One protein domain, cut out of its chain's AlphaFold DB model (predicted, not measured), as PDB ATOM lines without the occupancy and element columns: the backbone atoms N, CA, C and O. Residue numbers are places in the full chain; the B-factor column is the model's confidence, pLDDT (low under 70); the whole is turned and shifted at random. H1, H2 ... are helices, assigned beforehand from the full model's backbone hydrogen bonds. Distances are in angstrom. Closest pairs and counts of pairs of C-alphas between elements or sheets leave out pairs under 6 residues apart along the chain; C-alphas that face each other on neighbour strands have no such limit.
ATOM      1  N   VAL A 248     -43.072  58.253 -20.058       68.81
ATOM      2  CA  VAL A 248     -43.054  57.827 -21.465       68.81
ATOM      3  C   VAL A 248     -41.792  57.030 -21.803       68.81
ATOM      4  O   VAL A 248     -41.882  56.040 -22.524       68.81
ATOM      5  N   ASN A 249     -40.627  57.394 -21.254       69.00
ATOM      6  CA  ASN A 249     -39.385  56.649 -21.509       69.00
ATOM      7  C   ASN A 249     -39.411  55.261 -20.851       69.00
ATOM      8  O   ASN A 249     -38.923  54.301 -21.443       69.00
ATOM      9  N   ASN A 250     -40.033  55.134 -19.673       79.38
ATOM     10  CA  ASN A 250     -40.263  53.839 -19.024       79.38
ATOM     11  C   ASN A 250     -41.202  52.955 -19.870       79.38
ATOM     12  O   ASN A 250     -40.908  51.787 -20.115       79.38
ATOM     13  N   ILE A 251     -42.288  53.522 -20.409       87.75
ATOM     14  CA  ILE A 251     -43.207  52.789 -21.296       87.75
ATOM     15  C   ILE A 251     -42.511  52.364 -22.593       87.75
ATOM     16  O   ILE A 251     -42.662  51.214 -22.995       87.75
ATOM     17  N   LYS A 252     -41.724  53.251 -23.218       90.88
ATOM     18  CA  LYS A 252     -40.966  52.929 -24.434       90.88
ATOM     19  C   LYS A 252     -40.026  51.748 -24.196       90.88
ATOM     20  O   LYS A 252     -40.104  50.780 -24.937       90.88
ATOM     21  N   GLY A 253     -39.205  51.799 -23.144       90.25
ATOM     22  CA  GLY A 253     -38.276  50.710 -22.828       90.25
ATOM     23  C   GLY A 253     -38.991  49.390 -22.522       90.25
ATOM     24  O   GLY A 253     -38.570  48.333 -22.978       90.25
ATOM     25  N   ARG A 254     -40.130  49.435 -21.817       90.25
ATOM     26  CA  ARG A 254     -40.954  48.239 -21.581       90.25
ATOM     27  C   ARG A 254     -41.547  47.670 -22.867       90.25
ATOM     28  O   ARG A 254     -41.601  46.453 -23.001       90.25
ATOM     29  N   TRP A 255     -42.004  48.526 -23.778       93.50
ATOM     30  CA  TRP A 255     -42.564  48.097 -25.058       93.50
ATOM     31  C   TRP A 255     -41.489  47.524 -25.976       93.50
ATOM     32  O   TRP A 255     -41.707  46.490 -26.591       93.50
ATOM     33  N   GLU A 256     -40.309  48.141 -26.000       94.50
ATOM     34  CA  GLU A 256     -39.141  47.646 -26.723       94.50
ATOM     35  C   GLU A 256     -38.720  46.266 -26.196       94.50
ATOM     36  O   GLU A 256     -38.668  45.313 -26.969       94.50
ATOM     37  N   ASN A 257     -38.581  46.104 -24.875       92.81
ATOM     38  CA  ASN A 257     -38.313  44.801 -24.255       92.81
ATOM     39  C   ASN A 257     -39.391  43.764 -24.579       92.81
ATOM     40  O   ASN A 257     -39.068  42.630 -24.919       92.81
ATOM     41  N   TRP A 258     -40.668  44.146 -24.489       93.56
ATOM     42  CA  TRP A 258     -41.779  43.260 -24.829       93.56
ATOM     43  C   TRP A 258     -41.734  42.844 -26.301       93.56
ATOM     44  O   TRP A 258     -41.899  41.664 -26.595       93.56
ATOM     45  N   SER A 259     -41.449  43.776 -27.215       94.56
ATOM     46  CA  SER A 259     -41.338  43.492 -28.648       94.56
ATOM     47  C   SER A 259     -40.188  42.529 -28.947       94.56
ATOM     48  O   SER A 259     -40.383  41.552 -29.665       94.56
ATOM     49  N   SER A 260     -39.028  42.724 -28.312       94.38
ATOM     50  CA  SER A 260     -37.865  41.846 -28.453       94.38
ATOM     51  C   SER A 260     -38.137  40.454 -27.884       94.38
ATOM     52  O   SER A 260     -37.842  39.454 -28.533       94.38
ATOM     53  N   GLN A 261     -38.752  40.363 -26.700       91.56
ATOM     54  CA  GLN A 261     -39.169  39.084 -26.114       91.56
ATOM     55  C   GLN A 261     -40.195  38.369 -26.992       91.56
ATOM     56  O   GLN A 261     -40.114  37.155 -27.170       91.56
ATOM     57  N   HIS A 262     -41.147  39.112 -27.558       92.06
ATOM     58  CA  HIS A 262     -42.153  38.555 -28.447       92.06
ATOM     59  C   HIS A 262     -41.511  38.005 -29.722       92.06
ATOM     60  O   HIS A 262     -41.774  36.859 -30.070       92.06
ATOM     61  N   ALA A 263     -40.601  38.758 -30.346       93.12
ATOM     62  CA  ALA A 263     -39.848  38.300 -31.508       93.12
ATOM     63  C   ALA A 263     -39.049  37.019 -31.205       93.12
ATOM     64  O   ALA A 263     -39.094  36.070 -31.982       93.12
ATOM     65  N   LEU A 264     -38.376  36.943 -30.049       91.19
ATOM     66  CA  LEU A 264     -37.685  35.721 -29.611       91.19
ATOM     67  C   LEU A 264     -38.649  34.552 -29.371       91.19
ATOM     68  O   LEU A 264     -38.321  33.414 -29.686       91.19
ATOM     69  N   THR A 265     -39.837  34.821 -28.830       90.94
ATOM     70  CA  THR A 265     -40.851  33.788 -28.582       90.94
ATOM     71  C   THR A 265     -41.411  33.239 -29.893       90.94
ATOM     72  O   THR A 265     -41.602  32.032 -30.007       90.94
ATOM     73  N   GLN A 266     -41.628  34.093 -30.899       93.69
ATOM     74  CA  GLN A 266     -42.096  33.653 -32.215       93.69
ATOM     75  C   GLN A 266     -41.076  32.764 -32.928       93.69
ATOM     76  O   GLN A 266     -41.467  31.766 -33.525       93.69
ATOM     77  N   LYS A 267     -39.774  33.027 -32.755       94.50
ATOM     78  CA  LYS A 267     -38.714  32.134 -33.256       94.50
ATOM     79  C   LYS A 267     -38.790  30.713 -32.707       94.50
ATOM     80  O   LYS A 267     -38.344  29.788 -33.371       94.50
ATOM     81  N   LEU A 268     -39.345  30.529 -31.510       91.12
ATOM     82  CA  LEU A 268     -39.519  29.214 -30.885       91.12
ATOM     83  C   LEU A 268     -40.836  28.530 -31.279       91.12
ATOM     84  O   LEU A 268     -41.006  27.340 -31.022       91.12
ATOM     85  N   ASN A 269     -41.782  29.269 -31.857       93.25
ATOM     86  CA  ASN A 269     -43.117  28.777 -32.153       93.25
ATOM     87  C   ASN A 269     -43.169  28.165 -33.564       93.25
ATOM     88  O   ASN A 269     -43.096  28.920 -34.529       93.25
ATOM     89  N   PRO A 270     -43.385  26.844 -33.720       92.69
ATOM     90  CA  PRO A 270     -43.409  26.184 -35.031       92.69
ATOM     91  C   PRO A 270     -44.551  26.644 -35.952       92.69
ATOM     92  O   PRO A 270     -44.567  26.284 -37.124       92.69
ATOM     93  N   PHE A 271     -45.508  27.420 -35.435       93.06
ATOM     94  CA  PHE A 271     -46.616  27.988 -36.202       93.06
ATOM     95  C   PHE A 271     -46.421  29.471 -36.561       93.06
ATOM     96  O   PHE A 271     -47.338  30.066 -37.126       93.06
ATOM     97  N   SER A 272     -45.284  30.086 -36.209       92.25
ATOM     98  CA  SER A 272     -44.962  31.461 -36.621       92.25
ATOM     99  C   SER A 272     -44.202  31.482 -37.941       92.25
ATOM    100  O   SER A 272     -43.447  30.561 -38.243       92.25
ATOM    101  N   GLU A 273     -44.344  32.565 -38.700       90.81
ATOM    102  CA  GLU A 273     -43.552  32.795 -39.913       90.81
ATOM    103  C   GLU A 273     -42.066  33.014 -39.582       90.81
ATOM    104  O   GLU A 273     -41.188  32.569 -40.313       90.81
ATOM    105  N   GLU A 274     -41.768  33.625 -38.431       90.69
ATOM    106  CA  GLU A 274     -40.407  33.861 -37.940       90.69
ATOM    107  C   GLU A 274     -39.787  32.651 -37.223       90.69
ATOM    108  O   GLU A 274     -38.795  32.815 -36.512       90.69
ATOM    109  N   PHE A 275     -40.370  31.457 -37.361       93.69
ATOM    110  CA  PHE A 275     -39.875  30.245 -36.715       93.69
ATOM    111  C   PHE A 275     -38.456  29.894 -37.176       93.69
ATOM    112  O   PHE A 275     -38.183  29.748 -38.366       93.69
ATOM    113  N   ASP A 276     -37.562  29.698 -36.211       92.69
ATOM    114  CA  ASP A 276     -36.181  29.296 -36.446       92.69
ATOM    115  C   ASP A 276     -35.962  27.904 -35.846       92.69
ATOM    116  O   ASP A 276     -35.914  27.718 -34.625       92.69
ATOM    117  N   HIS A 277     -35.847  26.910 -36.727       91.12
ATOM    118  CA  HIS A 277     -35.733  25.510 -36.336       91.12
ATOM    119  C   HIS A 277     -34.461  25.224 -35.525       91.12
ATOM    120  O   HIS A 277     -34.520  24.511 -34.523       91.12
ATOM    121  N   GLU A 278     -33.318  25.786 -35.924       92.44
ATOM    122  CA  GLU A 278     -32.035  25.557 -35.246       92.44
ATOM    123  C   GLU A 278     -32.030  26.214 -33.860       92.44
ATOM    124  O   GLU A 278     -31.619  25.611 -32.860       92.44
ATOM    125  N   PHE A 279     -32.573  27.432 -33.770       90.50
ATOM    126  CA  PHE A 279     -32.732  28.135 -32.500       90.50
ATOM    127  C   PHE A 279     -33.693  27.406 -31.548       90.50
ATOM    128  O   PHE A 279     -33.397  27.243 -30.362       90.50
ATOM    129  N   ALA A 280     -34.821  26.900 -32.052       89.75
ATOM    130  CA  ALA A 280     -35.773  26.145 -31.241       89.75
ATOM    131  C   ALA A 280     -35.186  24.824 -30.724       89.75
ATOM    132  O   ALA A 280     -35.363  24.485 -29.550       89.75
ATOM    133  N   MET A 281     -34.452  24.093 -31.569       88.50
ATOM    134  CA  MET A 281     -33.829  22.826 -31.176       88.50
ATOM    135  C   MET A 281     -32.695  23.016 -30.166       88.50
ATOM    136  O   MET A 281     -32.570  22.209 -29.249       88.50
ATOM    137  N   SER A 282     -31.914  24.095 -30.279       88.44
ATOM    138  CA  SER A 282     -30.843  24.403 -29.320       88.44
ATOM    139  C   SER A 282     -31.358  24.872 -27.953       88.44
ATOM    140  O   SER A 282     -30.720  24.602 -26.937       88.44
ATOM    141  N   ARG A 283     -32.520  25.539 -27.898       86.56
ATOM    142  CA  ARG A 283     -33.153  25.993 -26.644       86.56
ATOM    143  C   ARG A 283     -33.869  24.863 -25.892       86.56
ATOM    144  O   ARG A 283     -34.083  24.972 -24.684       86.56
ATOM    145  N   ARG A 284     -34.287  23.799 -26.583       87.19
ATOM    146  CA  ARG A 284     -35.060  22.701 -25.988       87.19
ATOM    147  C   ARG A 284     -34.194  21.854 -25.050       87.19
ATOM    148  O   ARG A 284     -33.204  21.265 -25.467       87.19
ATOM    149  N   LEU A 285     -34.651  21.702 -23.810       88.44
ATOM    150  CA  LEU A 285     -34.088  20.756 -22.843       88.44
ATOM    151  C   LEU A 285     -34.398  19.307 -23.251       88.44
ATOM    152  O   LEU A 285     -35.525  18.990 -23.646       88.44
ATOM    153  N   HIS A 286     -33.421  18.416 -23.109       88.12
ATOM    154  CA  HIS A 286     -33.573  16.980 -23.325       88.12
ATOM    155  C   HIS A 286     -33.830  16.243 -22.009       88.12
ATOM    156  O   HIS A 286     -33.555  16.733 -20.913       88.12
ATOM    157  N   LYS A 287     -34.384  15.029 -22.110       90.94
ATOM    158  CA  LYS A 287     -34.628  14.180 -20.942       90.94
ATOM    159  C   LYS A 287     -33.296  13.868 -20.253       90.94
ATOM    160  O   LYS A 287     -32.470  13.164 -20.822       90.94
ATOM    161  N   GLY A 288     -33.133  14.354 -19.026       89.50
ATOM    162  CA  GLY A 288     -31.897  14.229 -18.244       89.50
ATOM    163  C   GLY A 288     -31.193  15.564 -17.996       89.50
ATOM    164  O   GLY A 288     -30.402  15.654 -17.060       89.50
ATOM    165  N   ASP A 289     -31.528  16.608 -18.757       90.25
ATOM    166  CA  ASP A 289     -30.996  17.950 -18.532       90.25
ATOM    167  C   ASP A 289     -31.620  18.594 -17.284       90.25
ATOM    168  O   ASP A 289     -32.778  18.343 -16.924       90.25
ATOM    169  N   LYS A 290     -30.853  19.469 -16.622       86.38
ATOM    170  CA  LYS A 290     -31.327  20.225 -15.455       86.38
ATOM    171  C   LYS A 290     -32.501  21.121 -15.858       86.38
ATOM    172  O   LYS A 290     -32.382  21.909 -16.786       86.38
ATOM    173  N   GLY A 291     -33.625  21.001 -15.155       85.81
ATOM    174  CA  GLY A 291     -34.841  21.767 -15.449       85.81
ATOM    175  C   GLY A 291     -35.750  21.142 -16.515       85.81
ATOM    176  O   GLY A 291     -36.824  21.678 -16.779       85.81
ATOM    177  N   TYR A 292     -35.399  19.986 -17.096       90.38
ATOM    178  CA  TYR A 292     -36.328  19.264 -17.967       90.38
ATOM    179  C   TYR A 292     -37.617  18.901 -17.210       90.38
ATOM    180  O   TYR A 292     -37.582  18.412 -16.078       90.38
ATOM    181  N   GLY A 293     -38.771  19.157 -17.831       87.88
ATOM    182  CA  GLY A 293     -40.086  18.922 -17.225       87.88
ATOM    183  C   GLY A 293     -40.502  19.935 -16.151       87.88
ATOM    184  O   GLY A 293     -41.576  19.777 -15.577       87.88
TER     185      GLY A 293
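AT A GLANCE: This is residues 248 to 293 of the 386 residues of the protein "Costars domain-containing protein" of Xenopus laevis (UniProt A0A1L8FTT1). A long straight helix, H1, sticks out as an arm through residues 248 to 262, and past its other end, at Leu 268, a loop leads into a short helix, H2, that makes a corner with it. After H2 the printed part closes with a tail without a named element, of which residues 286 to 291 stand free. The printed part has 46 residues with two named helices, H1 then H2, and no named strand; the class is all helix. It is only just extended, close to loose, with a radius of gyration of the C-alphas of 14.2 A, and flat, spanning 45 by 26 by 13 A.

HOW THE PARTS SIT: H1, residues 248 to 268, touches H2, residues 277 to 283, with residues 267 to 268 alone. The closest C-alphas, those of Leu 268 and Ala 280, are 4.9 A apart. Their lines are only just about perpendicular, at 71 degrees. In H2 every O i to N i+4 pair is within hydrogen-bond range; in H1, 16 of 17 are.

IN THESE COORDINATES: H1 begins at C-alpha 248 (-43.054, 57.827, -21.465) and is 30.3 A long. H2 measures 10.0 A and ends at C-alpha 283 (-33.153, 25.993, -26.644).

THE WHOLE: The C-alphas farthest apart, those of Val 248 and Gly 288, are 45.1 A apart. The printed part has no cut, and the link from H1 to H2 is short, with 8 residues. Mean pLDDT of the printed part is 89.8; residues 248 to 249 are under 70.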